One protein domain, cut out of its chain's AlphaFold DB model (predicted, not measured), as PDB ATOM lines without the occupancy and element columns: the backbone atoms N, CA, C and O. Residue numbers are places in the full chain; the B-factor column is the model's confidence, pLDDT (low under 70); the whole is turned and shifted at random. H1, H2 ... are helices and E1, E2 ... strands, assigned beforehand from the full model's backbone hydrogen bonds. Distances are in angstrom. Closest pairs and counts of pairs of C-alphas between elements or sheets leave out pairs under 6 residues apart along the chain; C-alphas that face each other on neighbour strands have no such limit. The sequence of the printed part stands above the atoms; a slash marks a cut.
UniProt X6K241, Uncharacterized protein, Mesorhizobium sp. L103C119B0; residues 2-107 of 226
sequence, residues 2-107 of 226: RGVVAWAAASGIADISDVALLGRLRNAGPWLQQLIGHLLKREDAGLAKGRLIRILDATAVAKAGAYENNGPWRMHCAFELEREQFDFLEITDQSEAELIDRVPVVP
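AT A GLANCE: This is residues 2 to 107 of the 226 residues of an uncharacterized protein of Mesorhizobium sp. L103C119B0 (UniProt X6K241). A twisted sheet of three strands has helix H3 over its edge strand E3, while H2 reaches the sheet with only its last residues, 25 to 26, and meets H1 in a corner at one end of an elongated, loose model. The long link of residues 41 to 52 loops out at the other end. The printed part has 106 residues, with three named helices followed by three named strands; the sheet's order is E1, E2, E3, antiparallel, and the class is mixed. The radius of gyration of the C-alphas is 16.8 A, and the spans are 50 by 30 by 21 A.

IN THESE COORDINATES: E1 is residues 53 to 61, 25.3 A long, E2 residues 73 to 80, 22.7 A, and E3 residues 85 to 93, 23.4 A, ending at C-alpha 93 (6.502, 45.844, -22.902). H3 is residues 29 to 40, 16.3 A, H2 residues 18 to 26, 12.3 A, and H1 residues 2 to 10, 12.2 A, beginning at C-alpha 2 (-4.391, 33.365, -24.504).

HOW THE PARTS SIT: The strands form a meander, each the antiparallel neighbour of the one before. In the hairpin E1 and E2, N 59 and O 75 are 2.9 A apart; in the hairpin E2 and E3, N 76 and O 90 are 2.8 A apart. E3 bends by 54 degrees at residue 88. H3 is over E3 at a height over the sheet of 8.3 A, slantwise to the strands at 43 degrees to E3 on the local plane; their closest C-alphas, Gly 29 and Leu 89, are 4.5 A apart. H2 only grazes the sheet, its closest C-alpha pair with E3 being Arg 26 and Ile 91, 5.3 A. H1 and H2 only just touch, with 3 pairs of C-alphas within 8 A, the closest Arg 2 and Asp 18 at 5.6 A, about perpendicular at 76 degrees. H1 is apart from H3. In H1, H2 and H3 every O i to N i+4 pair is within hydrogen-bond range.

THE WHOLE: The C-alphas farthest apart, Ala 10 and Gly 50, are 51.7 A apart. The printed part has no cut. The links H3 to E1 and E1 to E2 are long. Residues 41 to 48 and 64 to 70 have pLDDT under 70.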
ATOM      1  N   ARG A   2      -3.257  34.322 -24.488       82.88
ATOM      2  CA  ARG A   2      -4.391  33.365 -24.504       82.88
ATOM      3  C   ARG A   2      -4.124  32.065 -25.271       82.88
ATOM      4  O   ARG A   2      -4.376  30.995 -24.740       82.88
ATOM      5  N   GLY A   3      -3.548  32.153 -26.474       85.38
ATOM      6  CA  GLY A   3      -3.183  30.961 -27.252       85.38
ATOM      7  C   GLY A   3      -2.159  30.057 -26.552       85.38
ATOM      8  O   GLY A   3      -2.297  28.844 -26.591       85.38
ATOM      9  N   VAL A   4      -1.179  30.641 -25.849       86.94
ATOM     10  CA  VAL A   4      -0.159  29.890 -25.090       86.94
ATOM     11  C   VAL A   4      -0.788  29.159 -23.907       86.94
ATOM     12  O   VAL A   4      -0.488  27.995 -23.683       86.94
ATOM     13  N   VAL A   5      -1.688  29.827 -23.181       90.81
ATOM     14  CA  VAL A   5      -2.438  29.221 -22.072       90.81
ATOM     15  C   VAL A   5      -3.318  28.070 -22.560       90.81
ATOM     16  O   VAL A   5      -3.260  26.983 -21.997       90.81
ATOM     17  N   ALA A   6      -4.089  28.284 -23.631       89.62
ATOM     18  CA  ALA A   6      -4.957  27.251 -24.193       89.62
ATOM     19  C   ALA A   6      -4.155  26.030 -24.664       89.62
ATOM     20  O   ALA A   6      -4.536  24.894 -24.391       89.62
ATOM     21  N   TRP A   7      -3.014  26.262 -25.320       91.44
ATOM     22  CA  TRP A   7      -2.102  25.196 -25.726       91.44
ATOM     23  C   TRP A   7      -1.501  24.448 -24.528       91.44
ATOM     24  O   TRP A   7      -1.472  23.218 -24.538       91.44
ATOM     25  N   ALA A   8      -1.058  25.162 -23.486       92.06
ATOM     26  CA  ALA A   8      -0.481  24.553 -22.287       92.06
ATOM     27  C   ALA A   8      -1.497  23.679 -21.536       92.06
ATOM     28  O   ALA A   8      -1.137  22.587 -21.094       92.06
ATOM     29  N   ALA A   9      -2.758  24.121 -21.455       93.31
ATOM     30  CA  ALA A   9      -3.844  23.353 -20.853       93.31
ATOM     31  C   ALA A   9      -4.178  22.108 -21.688       93.31
ATOM     32  O   ALA A   9      -4.203  20.999 -21.158       93.31
ATOM     33  N   ALA A  10      -4.344  22.263 -23.008       94.19
ATOM     34  CA  ALA A  10      -4.602  21.146 -23.920       94.19
ATOM     35  C   ALA A  10      -3.458  20.115 -23.947       94.19
ATOM     36  O   ALA A  10      -3.701  18.929 -24.150       94.19
ATOM     37  N   SER A  11      -2.220  20.559 -23.714       95.12
ATOM     38  CA  SER A  11      -1.031  19.696 -23.651       95.12
ATOM     39  C   SER A  11      -0.776  19.107 -22.257       95.12
ATOM     40  O   SER A  11       0.218  18.408 -22.075       95.12
ATOM     41  N   GLY A  12      -1.615  19.407 -21.257       94.62
ATOM     42  CA  GLY A  12      -1.441  18.929 -19.880       94.62
ATOM     43  C   GLY A  12      -0.220  19.504 -19.148       94.62
ATOM     44  O   GLY A  12       0.201  18.946 -18.140       94.62
ATOM     45  N   ILE A  13       0.364  20.602 -19.642       94.44
ATOM     46  CA  ILE A  13       1.561  21.234 -19.061       94.44
ATOM     47  C   ILE A  13       1.181  22.101 -17.858       94.44
ATOM     48  O   ILE A  13       1.840  22.053 -16.821       94.44
ATOM     49  N   ALA A  14       0.150  22.936 -18.009       93.06
ATOM     50  CA  ALA A  14      -0.337  23.822 -16.956       93.06
ATOM     51  C   ALA A  14      -1.748  24.336 -17.271       93.06
ATOM     52  O   ALA A  14      -2.045  24.644 -18.422       93.06
ATOM     53  N   ASP A  15      -2.561  24.522 -16.232       94.56
ATOM     54  CA  ASP A  15      -3.841  25.234 -16.294       94.56
ATOM     55  C   ASP A  15      -3.738  26.530 -15.472       94.56
ATOM     56  O   ASP A  15      -3.710  26.512 -14.241       94.56
ATOM     57  N   ILE A  16      -3.543  27.661 -16.158       94.25
ATOM     58  CA  ILE A  16      -3.317  28.984 -15.553       94.25
ATOM     59  C   ILE A  16      -4.007  30.066 -16.380       94.25
ATOM     60  O   ILE A  16      -4.113  29.940 -17.590       94.25
ATOM     61  N   SER A  17      -4.415  31.181 -15.771       92.88
ATOM     62  CA  SER A  17      -4.978  32.304 -16.537       92.88
ATOM     63  C   SER A  17      -3.917  33.051 -17.360       92.88
ATOM     64  O   SER A  17      -2.718  33.007 -17.071       92.88
ATOM     65  N   ASP A  18      -4.354  33.800 -18.376       87.75
ATOM     66  CA  ASP A  18      -3.472  34.661 -19.177       87.75
ATOM     67  C   ASP A  18      -2.816  35.772 -18.340       87.75
ATOM     68  O   ASP A  18      -1.637  36.075 -18.543       87.75
ATOM     69  N   VAL A  19      -3.534  36.318 -17.354       90.56
ATOM     70  CA  VAL A  19      -3.006  37.269 -16.363       90.56
ATOM     71  C   VAL A  19      -1.947  36.616 -15.470       90.56
ATOM     72  O   VAL A  19      -0.895  37.211 -15.239       90.56
ATOM     73  N   ALA A  20      -2.172  35.381 -15.008       92.12
ATOM     74  CA  ALA A  20      -1.192  34.656 -14.199       92.12
ATOM     75  C   ALA A  20       0.083  34.341 -14.997       92.12
ATOM     76  O   ALA A  20       1.190  34.521 -14.485       92.12
ATOM     77  N   LEU A  21      -0.051  33.935 -16.266       90.56
ATOM     78  CA  LEU A  21       1.093  33.723 -17.155       90.56
ATOM     79  C   LEU A  21       1.865  35.027 -17.401       90.56
ATOM     80  O   LEU A  21       3.094  35.023 -17.361       90.56
ATOM     81  N   LEU A  22       1.169  36.146 -17.623       88.44
ATOM     82  CA  LEU A  22       1.807  37.456 -17.776       88.44
ATOM     83  C   LEU A  22       2.573  37.869 -16.513       88.44
ATOM     84  O   LEU A  22       3.709  38.332 -16.612       88.44
ATOM     85  N   GLY A  23       1.972  37.674 -15.338       89.88
ATOM     86  CA  GLY A  23       2.630  37.917 -14.056       89.88
ATOM     87  C   GLY A  23       3.906  37.090 -13.912       89.88
ATOM     88  O   GLY A  23       4.948  37.633 -13.554       89.88
ATOM     89  N   ARG A  24       3.869  35.800 -14.265       91.81
ATOM     90  CA  ARG A  24       5.062  34.938 -14.251       91.81
ATOM     91  C   ARG A  24       6.128  35.397 -15.241       91.81
ATOM     92  O   ARG A  24       7.288  35.454 -14.863       91.81
ATOM     93  N   LEU A  25       5.746  35.772 -16.465       89.25
ATOM     94  CA  LEU A  25       6.682  36.267 -17.479       89.25
ATOM     95  C   LEU A  25       7.409  37.534 -17.007       89.25
ATOM     96  O   LEU A  25       8.629  37.601 -17.087       89.25
ATOM     97  N   ARG A  26       6.677  38.516 -16.466       87.88
ATOM     98  CA  ARG A  26       7.273  39.759 -15.939       87.88
ATOM     99  C   ARG A  26       8.237  39.509 -14.776       87.88
ATOM    100  O   ARG A  26       9.202  40.244 -14.622       87.88
ATOM    101  N   ASN A  27       8.009  38.446 -14.005       90.50
ATOM    102  CA  ASN A  27       8.860  38.042 -12.885       90.50
ATOM    103  C   ASN A  27       9.864  36.931 -13.250       90.50
ATOM    104  O   ASN A  27      10.503  36.367 -12.364       90.50
ATOM    105  N   ALA A  28      10.022  36.599 -14.536       91.06
ATOM    106  CA  ALA A  28      10.907  35.520 -14.973       91.06
ATOM    107  C   ALA A  28      12.396  35.905 -14.966       91.06
ATOM    108  O   ALA A  28      13.234  35.037 -15.188       91.06
ATOM    109  N   GLY A  29      12.735  37.174 -14.706       88.56
ATOM    110  CA  GLY A  29      14.104  37.702 -14.731       88.56
ATOM    111  C   GLY A  29      15.120  36.850 -13.959       88.56
ATOM    112  O   GLY A  29      16.041  36.323 -14.585       88.56
ATOM    113  N   PRO A  30      14.929  36.616 -12.646       89.06
ATOM    114  CA  PRO A  30      15.833  35.774 -11.859       89.06
ATOM    115  C   PRO A  30      15.951  34.338 -12.387       89.06
ATOM    116  O   PRO A  30      17.028  33.751 -12.364       89.06
ATOM    117  N   TRP A  31      14.860  33.760 -12.900       91.50
ATOM    118  CA  TRP A  31      14.889  32.414 -13.478       91.50
ATOM    119  C   TRP A  31      15.680  32.370 -14.796       91.50
ATOM    120  O   TRP A  31      16.507  31.479 -14.984       91.50
ATOM    121  N   LEU A  32      15.486  33.353 -15.680       90.31
ATOM    122  CA  LEU A  32      16.253  33.485 -16.922       90.31
ATOM    123  C   LEU A  32      17.737  33.709 -16.650       90.31
ATOM    124  O   LEU A  32      18.571  33.139 -17.345       90.31
ATOM    125  N   GLN A  33      18.062  34.490 -15.623       86.88
ATOM    126  CA  GLN A  33      19.436  34.733 -15.197       86.88
ATOM    127  C   GLN A  33      20.146  33.416 -14.867       86.88
ATOM    128  O   GLN A  33      21.227  33.145 -15.388       86.88
ATOM    129  N   GLN A  34      19.500  32.567 -14.062       86.31
ATOM    130  CA  GLN A  34      20.016  31.245 -13.698       86.31
ATOM    131  C   GLN A  34      20.123  30.317 -14.913       86.31
ATOM    132  O   GLN A  34      21.134  29.636 -15.080       86.31
ATOM    133  N   LEU A  35      19.110  30.304 -15.786       89.81
ATOM    134  CA  LEU A  35      19.114  29.480 -16.996       89.81
ATOM    135  C   LEU A  35      20.256  29.870 -17.941       89.81
ATOM    136  O   LEU A  35      20.982  28.999 -18.411       89.81
ATOM    137  N   ILE A  36      20.427  31.167 -18.208       86.50
ATOM    138  CA  ILE A  36      21.494  31.673 -19.077       86.50
ATOM    139  C   ILE A  36      22.859  31.388 -18.450       86.50
ATOM    140  O   ILE A  36      23.731  30.870 -19.142       86.50
ATOM    141  N   GLY A  37      23.026  31.638 -17.147       81.19
ATOM    142  CA  GLY A  37      24.253  31.289 -16.428       81.19
ATOM    143  C   GLY A  37      24.592  29.799 -16.543       81.19
ATOM    144  O   GLY A  37      25.730  29.441 -16.836       81.19
ATOM    145  N   HIS A  38      23.591  28.920 -16.415       84.00
ATOM    146  CA  HIS A  38      23.781  27.481 -16.596       84.00
ATOM    147  C   HIS A  38      24.144  27.102 -18.036       84.00
ATOM    148  O   HIS A  38      24.986  26.230 -18.234       84.00
ATOM    149  N   LEU A  39      23.518  27.717 -19.043       86.75
ATOM    150  CA  LEU A  39      23.785  27.425 -20.457       86.75
ATOM    151  C   LEU A  39      25.161  27.914 -20.904       86.75
ATOM    152  O   LEU A  39      25.802  27.255 -21.720       86.75
ATOM    153  N   LEU A  40      25.609  29.050 -20.370       79.81
ATOM    154  CA  LEU A  40      26.887  29.640 -20.741       79.81
ATOM    155  C   LEU A  40      28.092  28.894 -20.154       79.81
ATOM    156  O   LEU A  40      29.180  29.164 -20.641       79.81
ATOM    157  N   LYS A  41      27.904  27.962 -19.191       65.94
ATOM    158  CA  LYS A  41      28.924  27.078 -18.570       65.94
ATOM    159  C   LYS A  41      30.360  27.593 -18.744       65.94
ATOM    160  O   LYS A  41      31.038  27.184 -19.686       65.94
ATOM    161  N   ARG A  42      30.837  28.465 -17.853       62.56
ATOM    162  CA  ARG A  42      32.202  29.005 -17.961       62.56
ATOM    163  C   ARG A  42      33.093  28.572 -16.811       62.56
ATOM    164  O   ARG A  42      32.656  28.490 -15.669       62.56
ATOM    165  N   GLU A  43      34.329  28.255 -17.180       59.41
ATOM    166  CA  GLU A  43      35.445  27.978 -16.281       59.41
ATOM    167  C   GLU A  43      35.869  29.278 -15.575       59.41
ATOM    168  O   GLU A  43      35.855  30.341 -16.194       59.41
ATOM    169  N   ASP A  44      36.281  29.189 -14.304       56.84
ATOM    170  CA  ASP A  44      36.659  30.306 -13.407       56.84
ATOM    171  C   ASP A  44      37.924  31.097 -13.842       56.84
ATOM    172  O   ASP A  44      38.614  31.728 -13.032       56.84
ATOM    173  N   ALA A  45      38.298  31.047 -15.118       55.75
ATOM    174  CA  ALA A  45      39.558  31.574 -15.609       55.75
ATOM    175  C   ALA A  45      39.486  33.082 -15.909       55.75
ATOM    176  O   ALA A  45      39.128  33.511 -17.001       55.75
ATOM    177  N   GLY A  46      39.964  33.873 -14.943       60.94
ATOM    178  CA  GLY A  46      40.784  35.059 -15.210       60.94
ATOM    179  C   GLY A  46      40.070  36.279 -15.787       60.94
ATOM    180  O   GLY A  46      40.486  36.793 -16.822       60.94
ATOM    181  N   LEU A  47      39.057  36.787 -15.089       63.06
ATOM    182  CA  LEU A  47      38.398  38.040 -15.458       63.06
ATOM    183  C   LEU A  47      39.016  39.256 -14.761       63.06
ATOM    184  O   LEU A  47      39.798  39.137 -13.812       63.06
ATOM    185  N   ALA A  48      38.704  40.440 -15.294       61.22
ATOM    186  CA  ALA A  48      39.200  41.716 -14.800       61.22
ATOM    187  C   ALA A  48      38.863  41.876 -13.311       61.22
ATOM    188  O   ALA A  48      37.711  42.075 -12.942       61.22
ATOM    189  N   LYS A  49      39.886  41.798 -12.456       73.88
ATOM    190  CA  LYS A  49      39.754  42.054 -11.020       73.88
ATOM    191  C   LYS A  49      39.701  43.558 -10.783       73.88
ATOM    192  O   LYS A  49      40.540  44.289 -11.313       73.88
ATOM    193  N   GLY A  50      38.766  44.022  -9.961       84.44
ATOM    194  CA  GLY A  50      38.695  45.432  -9.593       84.44
ATOM    195  C   GLY A  50      37.288  45.884  -9.242       84.44
ATOM    196  O   GLY A  50      36.595  45.255  -8.452       84.44
ATOM    197  N   ARG A  51      36.889  47.032  -9.791       91.06
ATOM    198  CA  ARG A  51      35.534  47.562  -9.614       91.06
ATOM    199  C   ARG A  51      34.538  46.717 -10.405       91.06
ATOM    200  O   ARG A  51      34.855  46.292 -11.511       91.06
ATOM    201  N   LEU A  52      33.322  46.568  -9.879       92.62
ATOM    202  CA  LEU A  52      32.202  45.964 -10.600       92.62
ATOM    203  C   LEU A  52      31.949  46.731 -11.907       92.62
ATOM    204  O   LEU A  52      31.624  47.917 -11.865       92.62
ATOM    205  N   ILE A  53      32.084  46.066 -13.058       94.31
ATOM    206  CA  ILE A  53      31.753  46.636 -14.370       94.31
ATOM    207  C   ILE A  53      30.524  45.921 -14.924       94.31
ATOM    208  O   ILE A  53      30.529  44.696 -15.055       94.31
ATOM    209  N   ARG A  54      29.495  46.692 -15.287       94.75
ATOM    210  CA  ARG A  54      28.251  46.176 -15.865       94.75
ATOM    211  C   ARG A  54      27.967  46.788 -17.223       94.75
ATOM    212  O   ARG A  54      27.902  48.008 -17.352       94.75
ATOM    213  N   ILE A  55      27.770  45.943 -18.229       95.12
ATOM    214  CA  ILE A  55      27.319  46.357 -19.558       95.12
ATOM    215  C   ILE A  55      25.796  46.318 -19.573       95.12
ATOM    216  O   ILE A  55      25.202  45.285 -19.265       95.12
ATOM    217  N   LEU A  56      25.175  47.441 -19.915       95.62
ATOM    218  CA  LEU A  56      23.731  47.567 -20.031       95.62
ATOM    219  C   LEU A  56      23.304  47.432 -21.484       95.62
ATOM    220  O   LEU A  56      23.850  48.099 -22.365       95.62
ATOM    221  N   ASP A  57      22.293  46.605 -21.709       92.69
ATOM    222  CA  ASP A  57      21.673  46.431 -23.013       92.69
ATOM    223  C   ASP A  57      20.169  46.182 -22.858       92.69
ATOM    224  O   ASP A  57      19.661  45.854 -21.779       92.69
ATOM    225  N   ALA A  58      19.436  46.390 -23.942       90.62
ATOM    226  CA  ALA A  58      18.036  46.038 -24.016       90.62
ATOM    227  C   ALA A  58      17.706  45.505 -25.405       90.62
ATOM    228  O   ALA A  58      18.084  46.074 -26.426       90.62
ATOM    229  N   THR A  59      16.950  44.413 -25.451       87.81
ATOM    230  CA  THR A  59      16.593  43.761 -26.711       87.81
ATOM    231  C   THR A  59      15.088  43.601 -26.859       87.81
ATOM    232  O   THR A  59      14.369  43.299 -25.902       87.81
ATOM    233  N   ALA A  60      14.599  43.825 -28.078       87.44
ATOM    234  CA  ALA A  60      13.201  43.638 -28.427       87.44
ATOM    235  C   ALA A  60      12.939  42.166 -28.768       87.44
ATOM    236  O   ALA A  60      13.532  41.605 -29.688       87.44
ATOM    237  N   VAL A  61      12.002  41.549 -28.055       84.69
ATOM    238  CA  VAL A  61      11.589  40.158 -28.243       84.69
ATOM    239  C   VAL A  61      10.179  40.136 -28.827       84.69
ATOM    240  O   VAL A  61       9.242  40.722 -28.279       84.69
ATOM    241  N   ALA A  62      10.005  39.458 -29.960       81.00
ATOM    242  CA  ALA A  62       8.703  39.349 -30.610       81.00
ATOM    243  C   ALA A  62       7.675  38.641 -29.708       81.00
ATOM    244  O   ALA A  62       7.978  37.662 -29.023       81.00
ATOM    245  N   LYS A  63       6.423  39.113 -29.726       77.00
ATOM    246  CA  LYS A  63       5.314  38.448 -29.031       77.00
ATOM    247  C   LYS A  63       4.811  37.281 -29.884       77.00
ATOM    248  O   LYS A  63       4.260  37.501 -30.959       77.00
ATOM    249  N   ALA A  64       4.957  36.046 -29.404       66.25
ATOM    250  CA  ALA A  64       4.411  34.875 -30.092       66.25
ATOM    251  C   ALA A  64       2.866  34.933 -30.156       66.25
ATOM    252  O   ALA A  64       2.197  35.102 -29.128       66.25
ATOM    253  N   GLY A  65       2.306  34.784 -31.365       59.78
ATOM    254  CA  GLY A  65       0.860  34.707 -31.622       59.78
ATOM    255  C   GLY A  65       0.104  36.044 -31.650       59.78
ATOM    256  O   GLY A  65      -1.061  36.084 -31.254       59.78
ATOM    257  N   ALA A  66       0.741  37.147 -32.051       49.41
ATOM    258  CA  ALA A  66       0.092  38.455 -32.095       49.41
ATOM    259  C   ALA A  66      -0.698  38.681 -33.401       49.41
ATOM    260  O   ALA A  66      -0.116  38.786 -34.475       49.41
ATOM    261  N   TYR A  67      -2.022  38.831 -33.272       49.25
ATOM    262  CA  TYR A  67      -2.809  39.683 -34.170       49.25
ATOM    263  C   TYR A  67      -2.236  41.117 -34.123       49.25
ATOM    264  O   TYR A  67      -1.747  41.555 -33.079       49.25
ATOM    265  N   GLU A  68      -2.308  41.821 -35.249       50.91
ATOM    266  CA  GLU A  68      -1.449  42.913 -35.751       50.91
ATOM    267  C   GLU A  68      -1.148  44.156 -34.871       50.91
ATOM    268  O   GLU A  68      -0.462  45.050 -35.347       50.91
ATOM    269  N   ASN A  69      -1.550  44.255 -33.597       55.12
ATOM    270  CA  ASN A  69      -1.497  45.530 -32.849       55.12
ATOM    271  C   ASN A  69      -0.825  45.515 -31.463       55.12
ATOM    272  O   ASN A  69      -1.009  46.448 -30.684       55.12
ATOM    273  N   ASN A  70      -0.007  44.514 -31.132       65.56
ATOM    274  CA  ASN A  70       0.726  44.505 -29.860       65.56
ATOM    275  C   ASN A  70       2.237  44.534 -30.113       65.56
ATOM    276  O   ASN A  70       2.805  43.527 -30.524       65.56
ATOM    277  N   GLY A  71       2.882  45.676 -29.844       74.56
ATOM    278  CA  GLY A  71       4.333  45.848 -30.002       74.56
ATOM    279  C   GLY A  71       5.171  44.852 -29.181       74.56
ATOM    280  O   GLY A  71       4.622  44.085 -28.385       74.56
ATOM    281  N   PRO A  72       6.497  44.811 -29.385       85.81
ATOM    282  CA  PRO A  72       7.353  43.751 -28.851       85.81
ATOM    283  C   PRO A  72       7.432  43.756 -27.314       85.81
ATOM    284  O   PRO A  72       7.124  44.746 -26.648       85.81
ATOM    285  N   TRP A  73       7.845  42.627 -26.738       86.62
ATOM    286  CA  TRP A  73       8.432  42.624 -25.397       86.62
ATOM    287  C   TRP A  73       9.811  43.285 -25.458       86.62
ATOM    288  O   TRP A  73      10.471  43.251 -26.494       86.62
ATOM    289  N   ARG A  74      10.264  43.860 -24.351       90.06
ATOM    290  CA  ARG A  74      11.620  44.375 -24.190       90.06
ATOM    291  C   ARG A  74      12.255  43.682 -22.995       90.06
ATOM    292  O   ARG A  74      11.673  43.657 -21.914       90.06
ATOM    293  N   MET A  75      13.419  43.089 -23.209       91.19
ATOM    294  CA  MET A  75      14.235  42.500 -22.156       91.19
ATOM    295  C   MET A  75      15.386  43.456 -21.867       91.19
ATOM    296  O   MET A  75      16.197  43.700 -22.753       91.19
ATOM    297  N   HIS A  76      15.433  43.994 -20.653       93.38
ATOM    298  CA  HIS A  76      16.514  44.847 -20.161       93.38
ATOM    299  C   HIS A  76      17.484  43.987 -19.372       93.38
ATOM    300  O   HIS A  76      17.052  43.191 -18.533       93.38
ATOM    301  N   CYS A  77      18.775  44.144 -19.622       93.88
ATOM    302  CA  CYS A  77      19.789  43.312 -19.004       93.88
ATOM    303  C   CYS A  77      20.997  44.124 -18.529       93.88
ATOM    304  O   CYS A  77      21.364  45.144 -19.115       93.88
ATOM    305  N   ALA A  78      21.612  43.645 -17.449       94.75
ATOM    306  CA  ALA A  78      22.951  44.042 -17.044       94.75
ATOM    307  C   ALA A  78      23.846  42.809 -17.025       94.75
ATOM    308  O   ALA A  78      23.483  41.779 -16.454       94.75
ATOM    309  N   PHE A  79      24.984  42.918 -17.697       92.06
ATOM    310  CA  PHE A  79      25.989  41.874 -17.786       92.06
ATOM    311  C   PHE A  79      27.215  42.279 -16.969       92.06
ATOM    312  O   PHE A  79      27.912  43.235 -17.314       92.06
ATOM    313  N   GLU A  80      27.457  41.564 -15.878       90.12
ATOM    314  CA  GLU A  80      28.611  41.716 -14.998       90.12
ATOM    315  C   GLU A  80      29.847  41.098 -15.654       90.12
ATOM    316  O   GLU A  80      29.900  39.891 -15.890       90.12
ATOM    317  N   LEU A  81      30.863  41.920 -15.926       88.19
ATOM    318  CA  LEU A  81      32.068  41.470 -16.624       88.19
ATOM    319  C   LEU A  81      32.944  40.536 -15.790       88.19
ATOM    320  O   LEU A  81      33.502  39.605 -16.352       88.19
ATOM    321  N   GLU A  82      33.077  40.758 -14.480       84.38
ATOM    322  CA  GLU A  82      33.960  39.931 -13.638       84.38
ATOM    323  C   GLU A  82      33.480  38.480 -13.529       84.38
ATOM    324  O   GLU A  82      34.286  37.572 -13.366       84.38
ATOM    325  N   ARG A  83      32.170  38.251 -13.634       80.50
ATOM    326  CA  ARG A  83      31.570  36.913 -13.591       80.50
ATOM    327  C   ARG A  83      31.080  36.428 -14.951       80.50
ATOM    328  O   ARG A  83      30.589  35.310 -15.045       80.50
ATOM    329  N   GLU A  84      31.169  37.278 -15.973       84.06
ATOM    330  CA  GLU A  84      30.582  37.063 -17.298       84.06
ATOM    331  C   GLU A  84      29.146  36.519 -17.249       84.06
ATOM    332  O   GLU A  84      28.758  35.614 -17.994       84.06
ATOM    333  N   GLN A  85      28.340  37.086 -16.357       84.88
ATOM    334  CA  GLN A  85      26.969  36.653 -16.134       84.88
ATOM    335  C   GLN A  85      26.025  37.842 -16.181       84.88
ATOM    336  O   GLN A  85      26.392  38.973 -15.869       84.88
ATOM    337  N   PHE A  86      24.764  37.571 -16.499       89.75
ATOM    338  CA  PHE A  86      23.727  38.541 -16.196       89.75
ATOM    339  C   PHE A  86      23.535  38.596 -14.680       89.75
ATOM    340  O   PHE A  86      23.377  37.557 -14.039       89.75
ATOM    341  N   ASP A  87      23.552  39.792 -14.105       88.25
ATOM    342  CA  ASP A  87      23.216  40.035 -12.696       88.25
ATOM    343  C   ASP A  87      21.852  40.733 -12.549       88.25
ATOM    344  O   ASP A  87      21.297  40.805 -11.453       88.25
ATOM    345  N   PHE A  88      21.278  41.192 -13.667       92.94
ATOM    346  CA  PHE A  88      19.942  41.766 -13.742       92.94
ATOM    347  C   PHE A  88      19.260  41.418 -15.067       92.94
ATOM    348  O   PHE A  88      19.843  41.588 -16.141       92.94
ATOM    349  N   LEU A  89      17.996  40.998 -14.984       93.12
ATOM    350  CA  LEU A  89      17.097  40.809 -16.119       93.12
ATOM    351  C   LEU A  89      15.691  41.281 -15.748       93.12
ATOM    352  O   LEU A  89      15.120  40.828 -14.758       93.12
ATOM    353  N   GLU A  90      15.109  42.140 -16.578       92.50
ATOM    354  CA  GLU A  90      13.725  42.598 -16.439       92.50
ATOM    355  C   GLU A  90      13.008  42.523 -17.790       92.50
ATOM    356  O   GLU A  90      13.551  42.936 -18.816       92.50
ATOM    357  N   ILE A  91      11.772  42.011 -17.797       91.38
ATOM    358  CA  ILE A  91      10.936  41.950 -19.001       91.38
ATOM    359  C   ILE A  91       9.800  42.959 -18.883       91.38
ATOM    360  O   ILE A  91       8.918  42.837 -18.030       91.38
ATOM    361  N   THR A  92       9.775  43.909 -19.808       90.25
ATOM    362  CA  THR A  92       8.725  44.918 -19.941       90.25
ATOM    363  C   THR A  92       8.080  44.849 -21.320       90.25
ATOM    364  O   THR A  92       8.524  44.112 -22.198       90.25
ATOM    365  N   ASP A  93       7.016  45.614 -21.548       87.50
ATOM    366  CA  ASP A  93       6.502  45.844 -22.902       87.50
ATOM    367  C   ASP A  93       7.207  47.033 -23.585       87.50
ATOM    368  O   ASP A  93       8.151  47.617 -23.044       87.50
ATOM    369  N   GLN A  94       6.762  47.371 -24.800       83.25
ATOM    370  CA  GLN A  94       7.387  48.412 -25.607       83.25
ATOM    371  C   GLN A  94       7.237  49.839 -25.048       83.25
ATOM    372  O   GLN A  94       7.988  50.715 -25.485       83.25
ATOM    373  N   SER A  95       6.294  50.083 -24.127       84.69
ATOM    374  CA  SER A  95       6.047  51.416 -23.549       84.69
ATOM    375  C   SER A  95       7.140  51.845 -22.569       84.69
ATOM    376  O   SER A  95       7.392  53.035 -22.387       84.69
ATOM    377  N   GLU A  96       7.844  50.869 -22.003       86.75
ATOM    378  CA  GLU A  96       8.913  51.082 -21.041       86.75
ATOM    379  C   GLU A  96      10.232  51.385 -21.745       86.75
ATOM    380  O   GLU A  96      10.788  50.549 -22.459       86.75
ATOM    381  N   ALA A  97      10.750  52.590 -21.532       84.94
ATOM    382  CA  ALA A  97      11.988  53.035 -22.153       84.94
ATOM    383  C   ALA A  97      13.231  52.304 -21.603       84.94
ATOM    384  O   ALA A  97      13.202  51.679 -20.536       84.94
ATOM    385  N   GLU A  98      14.328  52.422 -22.349       87.25
ATOM    386  CA  GLU A  98      15.669  51.946 -21.999       87.25
ATOM    387  C   GLU A  98      16.366  53.018 -21.167       87.25
ATOM    388  O   GLU A  98      16.590  54.148 -21.619       87.25
ATOM    389  N   LEU A  99      16.598  52.704 -19.893       91.88
ATOM    390  CA  LEU A  99      16.965  53.691 -18.885       91.88
ATOM    391  C   LEU A  99      18.201  53.204 -18.155       91.88
ATOM    392  O   LEU A  99      18.205  52.114 -17.589       91.88
ATOM    393  N   ILE A 100      19.233  54.045 -18.123       93.00
ATOM    394  CA  ILE A 100      20.492  53.688 -17.469       93.00
ATOM    395  C   ILE A 100      20.322  53.521 -15.954       93.00
ATOM    396  O   ILE A 100      21.139  52.857 -15.340       93.00
ATOM    397  N   ASP A 101      19.275  54.097 -15.350       93.62
ATOM    398  CA  ASP A 101      18.931  54.015 -13.923       93.62
ATOM    399  C   ASP A 101      17.880  52.930 -13.604       93.62
ATOM    400  O   ASP A 101      17.441  52.843 -12.461       93.62
ATOM    401  N   ARG A 102      17.475  52.097 -14.582       93.56
ATOM    402  CA  ARG A 102      16.533  50.976 -14.367       93.56
ATOM    403  C   ARG A 102      17.147  49.869 -13.513       93.56
ATOM    404  O   ARG A 102      16.495  49.322 -12.632       93.56
ATOM    405  N   VAL A 103      18.411  49.558 -13.773       92.81
ATOM    406  CA  VAL A 103      19.169  48.570 -13.005       92.81
ATOM    407  C   VAL A 103      19.547  49.185 -11.649       92.81
ATOM    408  O   VAL A 103      20.089  50.294 -11.649       92.81
ATOM    409  N   PRO A 104      19.328  48.516 -10.501       94.19
ATOM    410  CA  PRO A 104      19.696  49.045  -9.181       94.19
ATOM    411  C   PRO A 104      21.182  49.399  -9.088       94.19
ATOM    412  O   PRO A 104      22.009  48.605  -9.529       94.19
ATOM    413  N   VAL A 105      21.535  50.580  -8.568       96.56
ATOM    414  CA  VAL A 105      22.931  51.059  -8.502       96.56
ATOM    415  C   VAL A 105      23.685  50.423  -7.348       96.56
ATOM    416  O   VAL A 105      23.216  50.433  -6.213       96.56
ATOM    417  N   VAL A 106      24.870  49.893  -7.653       95.50
ATOM    418  CA  VAL A 106      25.834  49.427  -6.654       95.50
ATOM    419  C   VAL A 106      26.911  50.507  -6.503       95.50
ATOM    420  O   VAL A 106      27.596  50.810  -7.482       95.50
ATOM    421  N   PRO A 107      27.082  51.118  -5.316       96.50
ATOM    422  CA  PRO A 107      28.117  52.126  -5.110       96.50
ATOM    423  C   PRO A 107      29.510  51.599  -5.479       96.50
ATOM    424  O   PRO A 107      29.887  50.491  -5.101       96.50
TER     425      PRO A 107